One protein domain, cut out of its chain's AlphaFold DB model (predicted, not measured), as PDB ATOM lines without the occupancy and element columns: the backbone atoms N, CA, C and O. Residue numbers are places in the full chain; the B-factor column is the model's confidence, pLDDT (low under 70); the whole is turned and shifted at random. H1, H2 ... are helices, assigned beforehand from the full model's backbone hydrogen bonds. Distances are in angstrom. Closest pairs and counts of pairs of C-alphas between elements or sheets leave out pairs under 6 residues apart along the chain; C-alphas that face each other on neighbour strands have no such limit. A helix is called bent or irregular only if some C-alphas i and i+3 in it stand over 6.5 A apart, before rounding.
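AT A GLANCE: This is residues 22 to 34 and 42 to 151 of the 164 residues of an uncharacterized protein of Biomphalaria glabrata (UniProt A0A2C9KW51). The longest helix, H4, runs along one side of a stack of four helices, H1, H2, H5 and H3 in that order, each crossing the next at a wide angle, with H2 nearest the mean of the C-alphas. On the side of the stack away from H4, the stretch between H2 and H3 makes a loop whose tip, residues 87 to 93, sticks out, and residues 22 to 34 form a separate piece with no named element. The printed part has 123 residues with five named helices, H1 to H5 in order along the chain, and no named strand; its class is all helix, with 64 residues in the named helices. It is compact, with a radius of gyration of the C-alphas of 15.4 A, and spans 39 by 38 by 27 A along its three main axes.

IN THESE COORDINATES: H4, the longest helix, takes residues 111 to 127 and is 23.9 A from first to last C-alpha; C-alpha 111 is at (41.036, 26.031, -10.176) and C-alpha 127 at (40.800, 4.202, -0.475). H5, residues 137 to 149, is 18.0 A long and ends at C-alpha 149, at (33.203, 15.163, -20.146). H2, residues 65 to 78, is 20.1 A long. H1, residues 43 to 56, is 19.2 A long and begins at C-alpha 43, at (31.971, -13.638, -15.379). H3, residues 104 to 109, is 8.7 A long. No helix is bent or irregular.

HOW THE PARTS SIT: H4 touches H5 with its residues 117 to 121 alone; their closest C-alphas, of Phe 117 and Leu 141, are 6.9 A apart, and the two run opposite ways at a steep tilt of 65 degrees. H4 and H2 only just touch, with 3 pairs of C-alphas within 8 A, the closest being those of Ile 67 and Ala 120 at 6.8 A; their lines stand at 71 degrees, only just about perpendicular. H3 and H4 touch only at the corner by their link, and only just, with 3 pairs of C-alphas within 8 A; the closest are those of Ile 107 and Arg 113, 5.5 A apart. H2 touches H5 with residues 70 to 74 alone, the closest C-alphas being those of Phe 70 and Phe 144 at 6.7 A; they run opposite ways at a steep tilt of 52 degrees. H5 touches H3 with residues 141 to 145 alone; the C-alphas of Arg 104 and Gly 145 are the closest, 5.7 A apart, and the lines are about perpendicular at 87 degrees. H1 touches H2, residues 48 to 52 of H1 meeting residues 71 to 76 of H2; the closest C-alphas, of Ile 48 and Ile 75, are 6.6 A apart, and the two run opposite ways at a steep tilt of 62 degrees. H1 and H4 are close but not clearly touching, the C-alphas of Ile 55 and Tyr 127 being the closest at 7.1 A. H1 is apart from H3 and from H5, and H2 is apart from H3. In H2, H3, H4 and H5 every O i to N i+4 pair is within hydrogen-bond range; in H1 it is 7 of 10.

THE WHOLE: The two C-alphas farthest apart, those of Pro 60 and Pro 92, are 45.9 A apart. Residues 35 to 41 are cut out and not printed, and C-alphas 34 and 42 are 15.6 A apart across the cut. The link from H2 to H3 is long, with 25 residues, and its residues 87 to 93 stand free. The link from H3 to H4 is tight, and those from H1 to H2 and from H4 to H5 are short. The mean pLDDT of the printed part is 85.0; residues 28 to 31, 33 to 34, 42 to 44, 87 to 93 and 149 to 151 are under 70.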
ATOM      1  N   LYS A  22      21.007   5.073  -4.290       84.12
ATOM      2  CA  LYS A  22      19.552   5.071  -4.045       84.12
ATOM      3  C   LYS A  22      18.814   3.853  -4.616       84.12
ATOM      4  O   LYS A  22      17.692   3.590  -4.213       84.12
ATOM      5  N   PHE A  23      19.406   3.146  -5.578       80.94
ATOM      6  CA  PHE A  23      18.804   1.981  -6.226       80.94
ATOM      7  C   PHE A  23      19.598   0.689  -5.999       80.94
ATOM      8  O   PHE A  23      19.275  -0.317  -6.630       80.94
ATOM      9  N   SER A  24      20.634   0.691  -5.150       75.19
ATOM     10  CA  SER A  24      21.513  -0.477  -4.977       75.19
ATOM     11  C   SER A  24      20.837  -1.672  -4.308       75.19
ATOM     12  O   SER A  24      21.319  -2.791  -4.458       75.19
ATOM     13  N   GLU A  25      19.736  -1.452  -3.587       74.06
ATOM     14  CA  GLU A  25      18.951  -2.521  -2.951       74.06
ATOM     15  C   GLU A  25      17.955  -3.165  -3.925       74.06
ATOM     16  O   GLU A  25      17.771  -4.379  -3.931       74.06
ATOM     17  N   ASP A  26      17.358  -2.362  -4.808       72.06
ATOM     18  CA  ASP A  26      16.295  -2.814  -5.711       72.06
ATOM     19  C   ASP A  26      16.805  -3.377  -7.038       72.06
ATOM     20  O   ASP A  26      16.067  -4.033  -7.783       72.06
ATOM     21  N   ARG A  27      18.047  -3.068  -7.406       71.62
ATOM     22  CA  ARG A  27      18.590  -3.360  -8.730       71.62
ATOM     23  C   ARG A  27      19.973  -3.966  -8.630       71.62
ATOM     24  O   ARG A  27      20.793  -3.613  -7.793       71.62
ATOM     25  N   CYS A  28      20.258  -4.849  -9.574       68.12
ATOM     26  CA  CYS A  28      21.581  -5.430  -9.695       68.12
ATOM     27  C   CYS A  28      22.604  -4.357 -10.104       68.12
ATOM     28  O   CYS A  28      22.421  -3.687 -11.124       68.12
ATOM     29  N   ASN A  29      23.719  -4.281  -9.369       68.00
ATOM     30  CA  ASN A  29      24.870  -3.421  -9.676       68.00
ATOM     31  C   ASN A  29      25.452  -3.642 -11.082       68.00
ATOM     32  O   ASN A  29      26.148  -2.766 -11.582       68.00
ATOM     33  N   TYR A  30      25.177  -4.803 -11.690       68.31
ATOM     34  CA  TYR A  30      25.680  -5.193 -13.002       68.31
ATOM     35  C   TYR A  30      24.636  -5.053 -14.119       68.31
ATOM     36  O   TYR A  30      24.823  -4.304 -15.069       68.31
ATOM     37  N   CYS A  31      23.514  -5.782 -14.048       65.75
ATOM     38  CA  CYS A  31      22.555  -5.776 -15.160       65.75
ATOM     39  C   CYS A  31      21.603  -4.570 -15.134       65.75
ATOM     40  O   CYS A  31      20.810  -4.407 -16.061       65.75
ATOM     41  N   LEU A  32      21.643  -3.755 -14.067       71.81
ATOM     42  CA  LEU A  32      20.780  -2.589 -13.814       71.81
ATOM     43  C   LEU A  32      19.267  -2.905 -13.773       71.81
ATOM     44  O   LEU A  32      18.423  -2.009 -13.633       71.81
ATOM     45  N   LYS A  33      18.909  -4.191 -13.868       68.31
ATOM     46  CA  LYS A  33      17.538  -4.695 -13.779       68.31
ATOM     47  C   LYS A  33      17.135  -4.853 -12.321       68.31
ATOM     48  O   LYS A  33      17.973  -5.113 -11.457       68.31
ATOM     49  N   ARG A  34      15.830  -4.746 -12.080       63.75
ATOM     50  CA  ARG A  34      15.227  -5.079 -10.791       63.75
ATOM     51  C   ARG A  34      15.403  -6.580 -10.575       63.75
ATOM     52  O   ARG A  34      14.882  -7.369 -11.361       63.75
ATOM     53  N   HIS A  42      27.883 -11.818 -13.690       58.47
ATOM     54  CA  HIS A  42      28.437 -12.125 -15.006       58.47
ATOM     55  C   HIS A  42      29.961 -12.259 -14.890       58.47
ATOM     56  O   HIS A  42      30.623 -11.417 -14.276       58.47
ATOM     57  N   ARG A  43      30.532 -13.316 -15.483       62.91
ATOM     58  CA  ARG A  43      31.971 -13.638 -15.379       62.91
ATOM     59  C   ARG A  43      32.884 -12.492 -15.833       62.91
ATOM     60  O   ARG A  43      34.014 -12.386 -15.363       62.91
ATOM     61  N   GLU A  44      32.405 -11.640 -16.734       65.69
ATOM     62  CA  GLU A  44      33.163 -10.512 -17.280       65.69
ATOM     63  C   GLU A  44      33.319  -9.361 -16.279       65.69
ATOM     64  O   GLU A  44      34.439  -8.899 -16.063       65.69
ATOM     65  N   ASP A  45      32.239  -8.948 -15.605       71.88
ATOM     66  CA  ASP A  45      32.303  -7.876 -14.599       71.88
ATOM     67  C   ASP A  45      32.981  -8.346 -13.319       71.88
ATOM     68  O   ASP A  45      33.672  -7.564 -12.671       71.88
ATOM     69  N   TRP A  46      32.905  -9.647 -13.005       74.81
ATOM     70  CA  TRP A  46      33.641 -10.230 -11.882       74.81
ATOM     71  C   TRP A  46      35.135  -9.905 -11.932       74.81
ATOM     72  O   TRP A  46      35.755  -9.700 -10.889       74.81
ATOM     73  N   LYS A  47      35.719  -9.777 -13.131       79.56
ATOM     74  CA  LYS A  47      37.119  -9.369 -13.273       79.56
ATOM     75  C   LYS A  47      37.364  -8.020 -12.594       79.56
ATOM     76  O   LYS A  47      38.389  -7.866 -11.936       79.56
ATOM     77  N   ILE A  48      36.495  -7.030 -12.795       83.00
ATOM     78  CA  ILE A  48      36.615  -5.679 -12.216       83.00
ATOM     79  C   ILE A  48      36.120  -5.693 -10.770       83.00
ATOM     80  O   ILE A  48      36.838  -5.267  -9.864       83.00
ATOM     81  N   HIS A  49      34.934  -6.262 -10.555       81.19
ATOM     82  CA  HIS A  49      34.276  -6.299  -9.262       81.19
ATOM     83  C   HIS A  49      35.097  -7.036  -8.201       81.19
ATOM     84  O   HIS A  49      35.082  -6.628  -7.053       81.19
ATOM     85  N   LYS A  50      35.878  -8.071  -8.537       83.69
ATOM     86  CA  LYS A  50      36.743  -8.754  -7.558       83.69
ATOM     87  C   LYS A  50      37.730  -7.789  -6.888       83.69
ATOM     88  O   LYS A  50      37.920  -7.857  -5.673       83.69
ATOM     89  N   THR A  51      38.340  -6.893  -7.663       85.25
ATOM     90  CA  THR A  51      39.256  -5.869  -7.139       85.25
ATOM     91  C   THR A  51      38.485  -4.811  -6.354       85.25
ATOM     92  O   THR A  51      38.838  -4.515  -5.217       85.25
ATOM     93  N   GLU A  52      37.396  -4.297  -6.926       84.25
ATOM     94  CA  GLU A  52      36.534  -3.283  -6.305       84.25
ATOM     95  C   GLU A  52      35.932  -3.758  -4.968       84.25
ATOM     96  O   GLU A  52      35.995  -3.052  -3.968       84.25
ATOM     97  N   CYS A  53      35.415  -4.984  -4.915       83.56
ATOM     98  CA  CYS A  53      34.813  -5.608  -3.738       83.56
ATOM     99  C   CYS A  53      35.828  -5.760  -2.601       83.56
ATOM    100  O   CYS A  53      35.506  -5.499  -1.442       83.56
ATOM    101  N   LYS A  54      37.079  -6.127  -2.918       83.75
ATOM    102  CA  LYS A  54      38.161  -6.203  -1.924       83.75
ATOM    103  C   LYS A  54      38.449  -4.836  -1.293       83.75
ATOM    104  O   LYS A  54      38.741  -4.786  -0.103       83.75
ATOM    105  N   ILE A  55      38.364  -3.761  -2.078       85.69
ATOM    106  CA  ILE A  55      38.535  -2.380  -1.611       85.69
ATOM    107  C   ILE A  55      37.333  -1.966  -0.748       85.69
ATOM    108  O   ILE A  55      37.507  -1.570   0.400       85.69
ATOM    109  N   MET A  56      36.112  -2.151  -1.260       82.69
ATOM    110  CA  MET A  56      34.867  -1.755  -0.589       82.69
ATOM    111  C   MET A  56      34.657  -2.424   0.766       82.69
ATOM    112  O   MET A  56      34.159  -1.785   1.682       82.69
ATOM    113  N   LYS A  57      35.083  -3.680   0.936       81.19
ATOM    114  CA  LYS A  57      34.965  -4.387   2.221       81.19
ATOM    115  C   LYS A  57      35.802  -3.786   3.354       81.19
ATOM    116  O   LYS A  57      35.586  -4.159   4.502       81.19
ATOM    117  N   ARG A  58      36.779  -2.921   3.058       80.25
ATOM    118  CA  ARG A  58      37.645  -2.318   4.082       80.25
ATOM    119  C   ARG A  58      37.059  -1.068   4.720       80.25
ATOM    120  O   ARG A  58      37.565  -0.649   5.755       80.25
ATOM    121  N   VAL A  59      36.039  -0.470   4.113       76.00
ATOM    122  CA  VAL A  59      35.420   0.752   4.624       76.00
ATOM    123  C   VAL A  59      33.957   0.503   4.977       76.00
ATOM    124  O   VAL A  59      33.281  -0.257   4.286       76.00
ATOM    125  N   PRO A  60      33.436   1.159   6.023       72.62
ATOM    126  CA  PRO A  60      32.023   1.053   6.372       72.62
ATOM    127  C   PRO A  60      31.124   1.827   5.394       72.62
ATOM    128  O   PRO A  60      29.991   1.423   5.145       72.62
ATOM    129  N   ASN A  61      31.630   2.919   4.813       80.06
ATOM    130  CA  ASN A  61      30.845   3.828   3.982       80.06
ATOM    131  C   ASN A  61      31.127   3.616   2.495       80.06
ATOM    132  O   ASN A  61      32.272   3.673   2.051       80.06
ATOM    133  N   VAL A  62      30.064   3.434   1.712       80.81
ATOM    134  CA  VAL A  62      30.160   3.344   0.252       80.81
ATOM    135  C   VAL A  62      30.519   4.725  -0.319       80.81
ATOM    136  O   VAL A  62      29.826   5.696  -0.011       80.81
ATOM    137  N   PRO A  63      31.568   4.850  -1.159       87.44
ATOM    138  CA  PRO A  63      31.896   6.114  -1.810       87.44
ATOM    139  C   PRO A  63      30.798   6.581  -2.768       87.44
ATOM    140  O   PRO A  63      29.994   5.786  -3.268       87.44
ATOM    141  N   THR A  64      30.836   7.870  -3.107       89.50
ATOM    142  CA  THR A  64      29.915   8.463  -4.082       89.50
ATOM    143  C   THR A  64      29.970   7.740  -5.430       89.50
ATOM    144  O   THR A  64      30.988   7.157  -5.819       89.50
ATOM    145  N   ASP A  65      28.863   7.793  -6.171       88.75
ATOM    146  CA  ASP A  65      28.729   7.156  -7.485       88.75
ATOM    147  C   ASP A  65      29.878   7.555  -8.428       88.75
ATOM    148  O   ASP A  65      30.484   6.698  -9.070       88.75
ATOM    149  N   SER A  66      30.244   8.839  -8.452       88.81
ATOM    150  CA  SER A  66      31.328   9.362  -9.289       88.81
ATOM    151  C   SER A  66      32.691   8.766  -8.930       88.81
ATOM    152  O   SER A  66      33.437   8.379  -9.826       88.81
ATOM    153  N   ILE A  67      33.003   8.612  -7.638       91.38
ATOM    154  CA  ILE A  67      34.258   7.988  -7.194       91.38
ATOM    155  C   ILE A  67      34.283   6.499  -7.536       91.38
ATOM    156  O   ILE A  67      35.308   5.984  -7.983       91.38
ATOM    157  N   ARG A  68      33.156   5.796  -7.384       91.00
ATOM    158  CA  ARG A  68      33.064   4.383  -7.783       91.00
ATOM    159  C   ARG A  68      33.258   4.217  -9.289       91.00
ATOM    160  O   ARG A  68      33.974   3.311  -9.714       91.00
ATOM    161  N   LEU A  69      32.677   5.106 -10.095       91.38
ATOM    162  CA  LEU A  69      32.873   5.101 -11.544       91.38
ATOM    163  C   LEU A  69      34.334   5.382 -11.907       91.38
ATOM    164  O   LEU A  69      34.912   4.659 -12.720       91.38
ATOM    165  N   PHE A  70      34.942   6.379 -11.263       93.88
ATOM    166  CA  PHE A  70      36.344   6.727 -11.459       93.88
ATOM    167  C   PHE A  70      37.271   5.551 -11.119       93.88
ATOM    168  O   PHE A  70      38.094   5.154 -11.945       93.88
ATOM    169  N   LEU A  71      37.057   4.894  -9.974       93.12
ATOM    170  CA  LEU A  71      37.790   3.689  -9.580       93.12
ATOM    171  C   LEU A  71      37.641   2.552 -10.603       93.12
ATOM    172  O   LEU A  71      38.629   1.911 -10.966       93.12
ATOM    173  N   ARG A  72      36.425   2.296 -11.102       92.44
ATOM    174  CA  ARG A  72      36.197   1.262 -12.126       92.44
ATOM    175  C   ARG A  72      36.971   1.550 -13.410       92.44
ATOM    176  O   ARG A  72      37.543   0.624 -13.983       92.44
ATOM    177  N   LEU A  73      37.028   2.807 -13.844       93.31
ATOM    178  CA  LEU A  73      37.793   3.204 -15.028       93.31
ATOM    179  C   LEU A  73      39.299   3.052 -14.819       93.31
ATOM    180  O   LEU A  73      39.970   2.537 -15.710       93.31
ATOM    181  N   ILE A  74      39.815   3.388 -13.634       95.00
ATOM    182  CA  ILE A  74      41.217   3.134 -13.273       95.00
ATOM    183  C   ILE A  74      41.525   1.633 -13.340       95.00
ATOM    184  O   ILE A  74      42.511   1.229 -13.953       95.00
ATOM    185  N   ILE A  75      40.666   0.778 -12.773       93.44
ATOM    186  CA  ILE A  75      40.858  -0.681 -12.820       93.44
ATOM    187  C   ILE A  75      40.856  -1.197 -14.267       93.44
ATOM    188  O   ILE A  75      41.659  -2.069 -14.600       93.44
ATOM    189  N   ARG A  76      39.974  -0.679 -15.131       92.25
ATOM    190  CA  ARG A  76      39.945  -1.026 -16.565       92.25
ATOM    191  C   ARG A  76      41.202  -0.550 -17.293       92.25
ATOM    192  O   ARG A  76      41.773  -1.306 -18.078       92.25
ATOM    193  N   PHE A  77      41.668   0.661 -16.998       92.88
ATOM    194  CA  PHE A  77      42.914   1.196 -17.542       92.88
ATOM    195  C   PHE A  77      44.110   0.305 -17.185       92.88
ATOM    196  O   PHE A  77      44.847  -0.110 -18.074       92.88
ATOM    197  N   LEU A  78      44.244  -0.080 -15.911       92.69
ATOM    198  CA  LEU A  78      45.328  -0.949 -15.432       92.69
ATOM    199  C   LEU A  78      45.323  -2.347 -16.068       92.69
ATOM    200  O   LEU A  78      46.345  -3.025 -16.084       92.69
ATOM    201  N   LYS A  79      44.183  -2.786 -16.606       90.75
ATOM    202  CA  LYS A  79      44.061  -4.046 -17.353       90.75
ATOM    203  C   LYS A  79      44.350  -3.915 -18.844       90.75
ATOM    204  O   LYS A  79      44.349  -4.922 -19.543       90.75
ATOM    205  N   GLY A  80      44.579  -2.698 -19.333       89.50
ATOM    206  CA  GLY A  80      44.783  -2.427 -20.753       89.50
ATOM    207  C   GLY A  80      43.488  -2.399 -21.571       89.50
ATOM    208  O   GLY A  80      43.548  -2.450 -22.799       89.50
ATOM    209  N   ASP A  81      42.319  -2.273 -20.933       88.31
ATOM    210  CA  ASP A  81      41.024  -2.301 -21.630       88.31
ATOM    211  C   ASP A  81      40.770  -1.039 -22.485       88.31
ATOM    212  O   ASP A  81      39.808  -0.993 -23.246       88.31
ATOM    213  N   GLY A  82      41.616  -0.007 -22.387       83.62
ATOM    214  CA  GLY A  82      41.413   1.291 -23.047       83.62
ATOM    215  C   GLY A  82      41.386   1.248 -24.582       83.62
ATOM    216  O   GLY A  82      40.761   2.107 -25.201       83.62
ATOM    217  N   LYS A  83      42.015   0.231 -25.191       84.19
ATOM    218  CA  LYS A  83      42.045   0.008 -26.651       84.19
ATOM    219  C   LYS A  83      40.936  -0.927 -27.151       84.19
ATOM    220  O   LYS A  83      40.871  -1.201 -28.349       84.19
ATOM    221  N   GLN A  84      40.104  -1.468 -26.258       82.12
ATOM    222  CA  GLN A  84      39.031  -2.377 -26.656       82.12
ATOM    223  C   GLN A  84      37.990  -1.613 -27.473       82.12
ATOM    224  O   GLN A  84      37.430  -0.622 -27.008       82.12
ATOM    225  N   LYS A  85      37.744  -2.098 -28.691       78.88
ATOM    226  CA  LYS A  85      36.626  -1.669 -29.534       78.88
ATOM    227  C   LYS A  85      35.358  -2.360 -29.049       78.88
ATOM    228  O   LYS A  85      35.425  -3.519 -28.625       78.88
ATOM    229  N   HIS A  86      34.216  -1.683 -29.104       71.75
ATOM    230  CA  HIS A  86      32.969  -2.359 -28.792       71.75
ATOM    231  C   HIS A  86      32.608  -3.305 -29.957       71.75
ATOM    232  O   HIS A  86      32.791  -2.934 -31.115       71.75
ATOM    233  N   PRO A  87      32.100  -4.527 -29.697       67.56
ATOM    234  CA  PRO A  87      31.802  -5.498 -30.756       67.56
ATOM    235  C   PRO A  87      30.799  -5.007 -31.807       67.56
ATOM    236  O   PRO A  87      30.808  -5.500 -32.927       67.56
ATOM    237  N   ASN A  88      29.952  -4.043 -31.432       67.62
ATOM    238  CA  ASN A  88      28.937  -3.447 -32.303       67.62
ATOM    239  C   ASN A  88      29.374  -2.093 -32.895       67.62
ATOM    240  O   ASN A  88      28.544  -1.403 -33.481       67.62
ATOM    241  N   ASP A  89      30.622  -1.661 -32.683       69.62
ATOM    242  CA  ASP A  89      31.116  -0.442 -33.322       69.62
ATOM    243  C   ASP A  89      31.315  -0.711 -34.817       69.62
ATOM    244  O   ASP A  89      32.185  -1.488 -35.215       69.62
ATOM    245  N   GLU A  90      30.525  -0.041 -35.647       66.88
ATOM    246  CA  GLU A  90      30.635  -0.107 -37.101       66.88
ATOM    247  C   GLU A  90      31.279   1.169 -37.653       66.88
ATOM    248  O   GLU A  90      31.101   2.270 -37.127       66.88
ATOM    249  N   SER A  91      32.052   1.024 -38.732       63.22
ATOM    250  CA  SER A  91      32.649   2.162 -39.439       63.22
ATOM    251  C   SER A  91      31.554   3.134 -39.912       63.22
ATOM    252  O   SER A  91      30.552   2.675 -40.460       63.22
ATOM    253  N   PRO A  92      31.715   4.461 -39.741       64.69
ATOM    254  CA  PRO A  92      32.926   5.171 -39.305       64.69
ATOM    255  C   PRO A  92      33.027   5.394 -37.784       64.69
ATOM    256  O   PRO A  92      33.990   5.994 -37.311       64.69
ATOM    257  N   CYS A  93      32.052   4.941 -36.997       66.88
ATOM    258  CA  CYS A  93      31.920   5.242 -35.572       66.88
ATOM    259  C   CYS A  93      32.650   4.235 -34.669       66.88
ATOM    260  O   CYS A  93      32.103   3.766 -33.676       66.88
ATOM    261  N   ILE A  94      33.911   3.941 -34.985       75.06
ATOM    262  CA  ILE A  94      34.771   3.123 -34.125       75.06
ATOM    263  C   ILE A  94      35.514   4.061 -33.179       75.06
ATOM    264  O   ILE A  94      36.383   4.821 -33.608       75.06
ATOM    265  N   ARG A  95      35.167   4.026 -31.890       80.12
ATOM    266  CA  ARG A  95      35.824   4.823 -30.848       80.12
ATOM    267  C   ARG A  95      36.142   3.942 -29.656       80.12
ATOM    268  O   ARG A  95      35.309   3.189 -29.169       80.12
ATOM    269  N   THR A  96      37.356   4.073 -29.158       87.31
ATOM    270  CA  THR A  96      37.814   3.424 -27.934       87.31
ATOM    271  C   THR A  96      37.847   4.437 -26.795       87.31
ATOM    272  O   THR A  96      37.765   5.650 -27.007       87.31
ATOM    273  N   PHE A  97      38.010   3.957 -25.562       87.31
ATOM    274  CA  PHE A  97      38.178   4.844 -24.410       87.31
ATOM    275  C   PHE A  97      39.407   5.759 -24.561       87.31
ATOM    276  O   PHE A  97      39.417   6.894 -24.080       87.31
ATOM    277  N   ASN A  98      40.446   5.285 -25.252       88.44
ATOM    278  CA  ASN A  98      41.640   6.080 -25.511       88.44
ATOM    279  C   ASN A  98      41.374   7.262 -26.451       88.44
ATOM    280  O   ASN A  98      42.006   8.299 -26.276       88.44
ATOM    281  N   ASP A  99      40.400   7.139 -27.354       88.25
ATOM    282  CA  ASP A  99      40.040   8.184 -28.320       88.25
ATOM    283  C   ASP A  99      39.162   9.289 -27.710       88.25
ATOM    284  O   ASP A  99      38.755  10.220 -28.410       88.25
ATOM    285  N   LEU A 100      38.797   9.179 -26.429       88.25
ATOM    286  CA  LEU A 100      38.029  10.204 -25.726       88.25
ATOM    287  C   LEU A 100      38.906  11.412 -25.395       88.25
ATOM    288  O   LEU A 100      40.041  11.271 -24.938       88.25
ATOM    289  N   MET A 101      38.349  12.608 -25.558       89.25
ATOM    290  CA  MET A 101      39.006  13.836 -25.122       89.25
ATOM    291  C   MET A 101      38.928  13.942 -23.601       89.25
ATOM    292  O   MET A 101      37.854  13.818 -23.016       89.25
ATOM    293  N   SER A 102      40.071  14.162 -22.956       91.19
ATOM    294  CA  SER A 102      40.138  14.350 -21.505       91.19
ATOM    295  C   SER A 102      39.943  15.803 -21.084       91.19
ATOM    296  O   SER A 102      39.583  16.041 -19.940       91.19
ATOM    297  N   HIS A 103      40.190  16.771 -21.974       92.00
ATOM    298  CA  HIS A 103      40.239  18.196 -21.625       92.00
ATOM    299  C   HIS A 103      41.135  18.479 -20.403       92.00
ATOM    300  O   HIS A 103      40.811  19.275 -19.520       92.00
ATOM    301  N   ARG A 104      42.247  17.735 -20.296       93.12
ATOM    302  CA  ARG A 104      43.125  17.776 -19.121       93.12
ATOM    303  C   ARG A 104      43.739  19.161 -18.917       93.12
ATOM    304  O   ARG A 104      43.942  19.563 -17.777       93.12
ATOM    305  N   ASP A 105      44.044  19.867 -20.003       94.44
ATOM    306  CA  ASP A 105      44.744  21.148 -19.947       94.44
ATOM    307  C   ASP A 105      43.766  22.242 -19.487       94.44
ATOM    308  O   ASP A 105      44.101  23.061 -18.635       94.44
ATOM    309  N   GLU A 106      42.508  22.168 -19.926       94.25
ATOM    310  CA  GLU A 106      41.416  23.015 -19.451       94.25
ATOM    311  C   GLU A 106      41.068  22.733 -17.983       94.25
ATOM    312  O   GLU A 106      40.767  23.659 -17.234       94.25
ATOM    313  N   ILE A 107      41.139  21.472 -17.542       93.38
ATOM    314  CA  ILE A 107      40.966  21.122 -16.124       93.38
ATOM    315  C   ILE A 107      42.107  21.698 -15.282       93.38
ATOM    316  O   ILE A 107      41.826  22.250 -14.223       93.38
ATOM    317  N   LYS A 108      43.364  21.616 -15.748       94.31
ATOM    318  CA  LYS A 108      44.524  22.220 -15.063       94.31
ATOM    319  C   LYS A 108      44.403  23.743 -14.958       94.31
ATOM    320  O   LYS A 108      44.828  24.315 -13.960       94.31
ATOM    321  N   ALA A 109      43.837  24.393 -15.974       95.50
ATOM    322  CA  ALA A 109      43.629  25.839 -15.979       95.50
ATOM    323  C   ALA A 109      42.470  26.292 -15.067       95.50
ATOM    324  O   ALA A 109      42.474  27.423 -14.583       95.50
ATOM    325  N   ASP A 110      41.483  25.429 -14.816       95.50
ATOM    326  CA  ASP A 110      40.342  25.710 -13.942       95.50
ATOM    327  C   ASP A 110      40.636  25.287 -12.492       95.50
ATOM    328  O   ASP A 110      40.751  24.102 -12.170       95.50
ATOM    329  N   GLN A 111      40.708  26.266 -11.585       95.19
ATOM    330  CA  GLN A 111      41.036  26.031 -10.176       95.19
ATOM    331  C   GLN A 111      40.029  25.111  -9.470       95.19
ATOM    332  O   GLN A 111      40.423  24.254  -8.681       95.19
ATOM    333  N   THR A 112      38.735  25.250  -9.766       93.81
ATOM    334  CA  THR A 112      37.686  24.445  -9.124       93.81
ATOM    335  C   THR A 112      37.777  22.995  -9.586       93.81
ATOM    336  O   THR A 112      37.718  22.072  -8.775       93.81
ATOM    337  N   ARG A 113      37.960  22.768 -10.890       92.25
ATOM    338  CA  ARG A 113      38.084  21.417 -11.456       92.25
ATOM    339  C   ARG A 113      39.391  20.742 -11.056       92.25
ATOM    340  O   ARG A 113      39.384  19.540 -10.797       92.25
ATOM    341  N   SER A 114      40.479  21.503 -10.966       94.12
ATOM    342  CA  SER A 114      41.763  21.022 -10.447       94.12
ATOM    343  C   SER A 114      41.662  20.579  -8.987       94.12
ATOM    344  O   SER A 114      42.186  19.524  -8.629       94.12
ATOM    345  N   GLU A 115      40.945  21.331  -8.151       95.69
ATOM    346  CA  GLU A 115      40.719  20.950  -6.754       95.69
ATOM    347  C   GLU A 115      39.837  19.698  -6.647       95.69
ATOM    348  O   GLU A 115      40.166  18.757  -5.926       95.69
ATOM    349  N   LEU A 116      38.763  19.623  -7.441       93.88
ATOM    350  CA  LEU A 116      37.926  18.421  -7.523       93.88
ATOM    351  C   LEU A 116      38.728  17.184  -7.951       93.88
ATOM    352  O   LEU A 116      38.511  16.099  -7.407       93.88
ATOM    353  N   PHE A 117      39.655  17.340  -8.900       95.94
ATOM    354  CA  PHE A 117      40.569  16.273  -9.292       95.94
ATOM    355  C   PHE A 117      41.450  15.834  -8.120       95.94
ATOM    356  O   PHE A 117      41.508  14.636  -7.846       95.94
ATOM    357  N   ARG A 118      42.092  16.770  -7.408       96.88
ATOM    358  CA  ARG A 118      42.944  16.453  -6.247       96.88
ATOM    359  C   ARG A 118      42.174  15.691  -5.179       96.88
ATOM    360  O   ARG A 118      42.603  14.610  -4.791       96.88
ATOM    361  N   ILE A 119      40.993  16.177  -4.796       95.88
ATOM    362  CA  ILE A 119      40.124  15.505  -3.821       95.88
ATOM    363  C   ILE A 119      39.793  14.079  -4.279       95.88
ATOM    364  O   ILE A 119      39.882  13.133  -3.494       95.88
ATOM    365  N   ALA A 120      39.427  13.896  -5.551       95.62
ATOM    366  CA  ALA A 120      39.110  12.577  -6.088       95.62
ATOM    367  C   ALA A 120      40.337  11.649  -6.130       95.62
ATOM    368  O   ALA A 120      40.223  10.472  -5.781       95.62
ATOM    369  N   ALA A 121      41.497  12.159  -6.544       96.88
ATOM    370  CA  ALA A 121      42.744  11.407  -6.626       96.88
ATOM    371  C   ALA A 121      43.236  10.981  -5.236       96.88
ATOM    372  O   ALA A 121      43.510   9.797  -5.031       96.88
ATOM    373  N   ASP A 122      43.260  11.901  -4.271       96.56
ATOM    374  CA  ASP A 122      43.656  11.638  -2.887       96.56
ATOM    375  C   ASP A 122      42.705  10.649  -2.215       96.56
ATOM    376  O   ASP A 122      43.148   9.690  -1.572       96.56
ATOM    377  N   PHE A 123      41.395  10.808  -2.437       95.12
ATOM    378  CA  PHE A 123      40.408   9.855  -1.945       95.12
ATOM    379  C   PHE A 123      40.681   8.458  -2.498       95.12
ATOM    380  O   PHE A 123      40.760   7.506  -1.726       95.12
ATOM    381  N   VAL A 124      40.847   8.303  -3.817       94.94
ATOM    382  CA  VAL A 124      41.098   6.983  -4.415       94.94
ATOM    383  C   VAL A 124      42.437   6.413  -3.939       94.94
ATOM    384  O   VAL A 124      42.491   5.226  -3.623       94.94
ATOM    385  N   ARG A 125      43.486   7.234  -3.791       95.62
ATOM    386  CA  ARG A 125      44.789   6.827  -3.230       95.62
ATOM    387  C   ARG A 125      44.654   6.247  -1.829       95.62
ATOM    388  O   ARG A 125      45.118   5.129  -1.594       95.62
ATOM    389  N   GLY A 126      43.994   6.965  -0.923       93.50
ATOM    390  CA  GLY A 126      43.733   6.476   0.430       93.50
ATOM    391  C   GLY A 126      42.844   5.233   0.417       93.50
ATOM    392  O   GLY A 126      43.135   4.234   1.072       93.50
ATOM    393  N   TYR A 127      41.797   5.257  -0.405       91.50
ATOM    394  CA  TYR A 127      40.800   4.202  -0.475       91.50
ATOM    395  C   TYR A 127      41.361   2.873  -0.990       91.50
ATOM    396  O   TYR A 127      40.995   1.808  -0.492       91.50
ATOM    397  N   THR A 128      42.283   2.910  -1.954       93.19
ATOM    398  CA  THR A 128      42.896   1.708  -2.535       93.19
ATOM    399  C   THR A 128      44.262   1.357  -1.949       93.19
ATOM    400  O   THR A 128      44.925   0.449  -2.468       93.19
ATOM    401  N   HIS A 129      44.698   2.051  -0.895       92.56
ATOM    402  CA  HIS A 129      46.031   1.895  -0.320       92.56
ATOM    403  C   HIS A 129      46.343   0.430   0.040       92.56
ATOM    404  O   HIS A 129      45.544  -0.289   0.653       92.56
ATOM    405  N   GLY A 130      47.511  -0.046  -0.401       89.94
ATOM    406  CA  GLY A 130      47.955  -1.429  -0.198       89.94
ATOM    407  C   GLY A 130      47.134  -2.501  -0.934       89.94
ATOM    408  O   GLY A 130      47.308  -3.689  -0.662       89.94
ATOM    409  N   ILE A 131      46.215  -2.128  -1.836       90.44
ATOM    410  CA  ILE A 131      45.481  -3.071  -2.708       90.44
ATOM    411  C   ILE A 131      45.832  -2.841  -4.168       90.44
ATOM    412  O   ILE A 131      46.082  -3.803  -4.893       90.44
ATOM    413  N   LEU A 132      45.775  -1.583  -4.598       92.56
ATOM    414  CA  LEU A 132      45.927  -1.197  -5.990       92.56
ATOM    415  C   LEU A 132      47.070  -0.198  -6.104       92.56
ATOM    416  O   LEU A 132      47.077   0.821  -5.416       92.56
ATOM    417  N   GLN A 133      48.020  -0.497  -6.986       93.62
ATOM    418  CA  GLN A 133      49.044   0.459  -7.386       93.62
ATOM    419  C   GLN A 133      48.427   1.394  -8.422       93.62
ATOM    420  O   GLN A 133      48.073   0.969  -9.523       93.62
ATOM    421  N   LEU A 134      48.219   2.648  -8.028       95.75
ATOM    422  CA  LEU A 134      47.619   3.656  -8.893       95.75
ATOM    423  C   LEU A 134      48.675   4.266  -9.824       95.75
ATOM    424  O   LEU A 134      49.836   4.377  -9.427       95.75
ATOM    425  N   PRO A 135      48.285   4.687 -11.040       95.88
ATOM    426  CA  PRO A 135      49.197   5.361 -11.954       95.88
ATOM    427  C   PRO A 135      49.551   6.782 -11.466       95.88
ATOM    428  O   PRO A 135      49.101   7.242 -10.407       95.88
ATOM    429  N   SER A 136      50.390   7.477 -12.240       97.06
ATOM    430  CA  SER A 136      50.760   8.872 -11.978       97.06
ATOM    431  C   SER A 136      49.549   9.806 -12.034       97.06
ATOM    432  O   SER A 136      48.525   9.488 -12.647       97.06
ATOM    433  N   ASP A 137      49.675  10.985 -11.423       96.31
ATOM    434  CA  ASP A 137      48.597  11.977 -11.409       96.31
ATOM    435  C   ASP A 137      48.217  12.453 -12.812       96.31
ATOM    436  O   ASP A 137      47.035  12.638 -13.072       96.31
ATOM    437  N   ASP A 138      49.161  12.561 -13.753       95.94
ATOM    438  CA  ASP A 138      48.829  12.919 -15.138       95.94
ATOM    439  C   ASP A 138      47.911  11.888 -15.809       95.94
ATOM    440  O   ASP A 138      46.981  12.257 -16.528       95.94
ATOM    441  N   VAL A 139      48.122  10.594 -15.545       95.94
ATOM    442  CA  VAL A 139      47.258   9.523 -16.067       95.94
ATOM    443  C   VAL A 139      45.912   9.516 -15.346       95.94
ATOM    444  O   VAL A 139      44.868   9.362 -15.981       95.94
ATOM    445  N   LEU A 140      45.908   9.703 -14.024       97.00
ATOM    446  CA  LEU A 140      44.664   9.821 -13.262       97.00
ATOM    447  C   LEU A 140      43.831  11.011 -13.738       97.00
ATOM    448  O   LEU A 140      42.617  10.876 -13.877       97.00
ATOM    449  N   LEU A 141      44.473  12.139 -14.032       96.50
ATOM    450  CA  LEU A 141      43.833  13.332 -14.565       96.50
ATOM    451  C   LEU A 141      43.271  13.086 -15.965       96.50
ATOM    452  O   LEU A 141      42.162  13.525 -16.261       96.50
ATOM    453  N   GLU A 142      43.989  12.352 -16.817       94.81
ATOM    454  CA  GLU A 142      43.476  11.969 -18.132       94.81
ATOM    455  C   GLU A 142      42.182  11.147 -18.009       94.81
ATOM    456  O   GLU A 142      41.194  11.430 -18.691       94.81
ATOM    457  N   ILE A 143      42.157  10.162 -17.104       95.19
ATOM    458  CA  ILE A 143      40.968   9.342 -16.835       95.19
ATOM    459  C   ILE A 143      39.851  10.199 -16.225       95.19
ATOM    460  O   ILE A 143      38.699  10.091 -16.642       95.19
ATOM    461  N   PHE A 144      40.175  11.057 -15.259       94.50
ATOM    462  CA  PHE A 144      39.221  11.934 -14.578       94.50
ATOM    463  C   PHE A 144      38.558  12.912 -15.548       94.50
ATOM    464  O   PHE A 144      37.339  13.078 -15.538       94.50
ATOM    465  N   GLY A 145      39.339  13.496 -16.451       92.44
ATOM    466  CA  GLY A 145      38.820  14.367 -17.492       92.44
ATOM    467  C   GLY A 145      37.845  13.648 -18.424       92.44
ATOM    468  O   GLY A 145      36.742  14.138 -18.676       92.44
ATOM    469  N   LYS A 146      38.175  12.411 -18.823       90.44
ATOM    470  CA  LYS A 146      37.267  11.545 -19.597       90.44
ATOM    471  C   LYS A 146      35.970  11.223 -18.836       90.44
ATOM    472  O   LYS A 146      34.926  11.076 -19.469       90.44
ATOM    473  N   VAL A 147      36.001  11.147 -17.500       84.38
ATOM    474  CA  VAL A 147      34.794  10.984 -16.662       84.38
ATOM    475  C   VAL A 147      33.910  12.219 -16.713       84.38
ATOM    476  O   VAL A 147      32.716  12.083 -16.960       84.38
ATOM    477  N   ILE A 148      34.472  13.407 -16.473       77.94
ATOM    478  CA  ILE A 148      33.700  14.657 -16.384       77.94
ATOM    479  C   ILE A 148      32.990  14.964 -17.702       77.94
ATOM    480  O   ILE A 148      31.832  15.376 -17.703       77.94
ATOM    481  N   VAL A 149      33.678  14.752 -18.820       66.88
ATOM    482  CA  VAL A 149      33.203  15.163 -20.146       66.88
ATOM    483  C   VAL A 149      32.142  14.203 -20.690       66.88
ATOM    484  O   VAL A 149      31.229  14.628 -21.393       66.88
ATOM    485  N   LEU A 150      32.228  12.912 -20.348       63.66
ATOM    486  CA  LEU A 150      31.370  11.858 -20.906       63.66
ATOM    487  C   LEU A 150      30.364  11.279 -19.894       63.66
ATOM    488  O   LEU A 150      29.782  10.216 -20.126       63.66
ATOM    489  N   TYR A 151      30.146  11.941 -18.754       64.50
ATOM    490  CA  TYR A 151      29.206  11.458 -17.746       64.50
ATOM    491  C   TYR A 151      27.757  11.527 -18.257       64.50
ATOM    492  O   TYR A 151      27.108  12.572 -18.235       64.50
TER     493      TYR A 151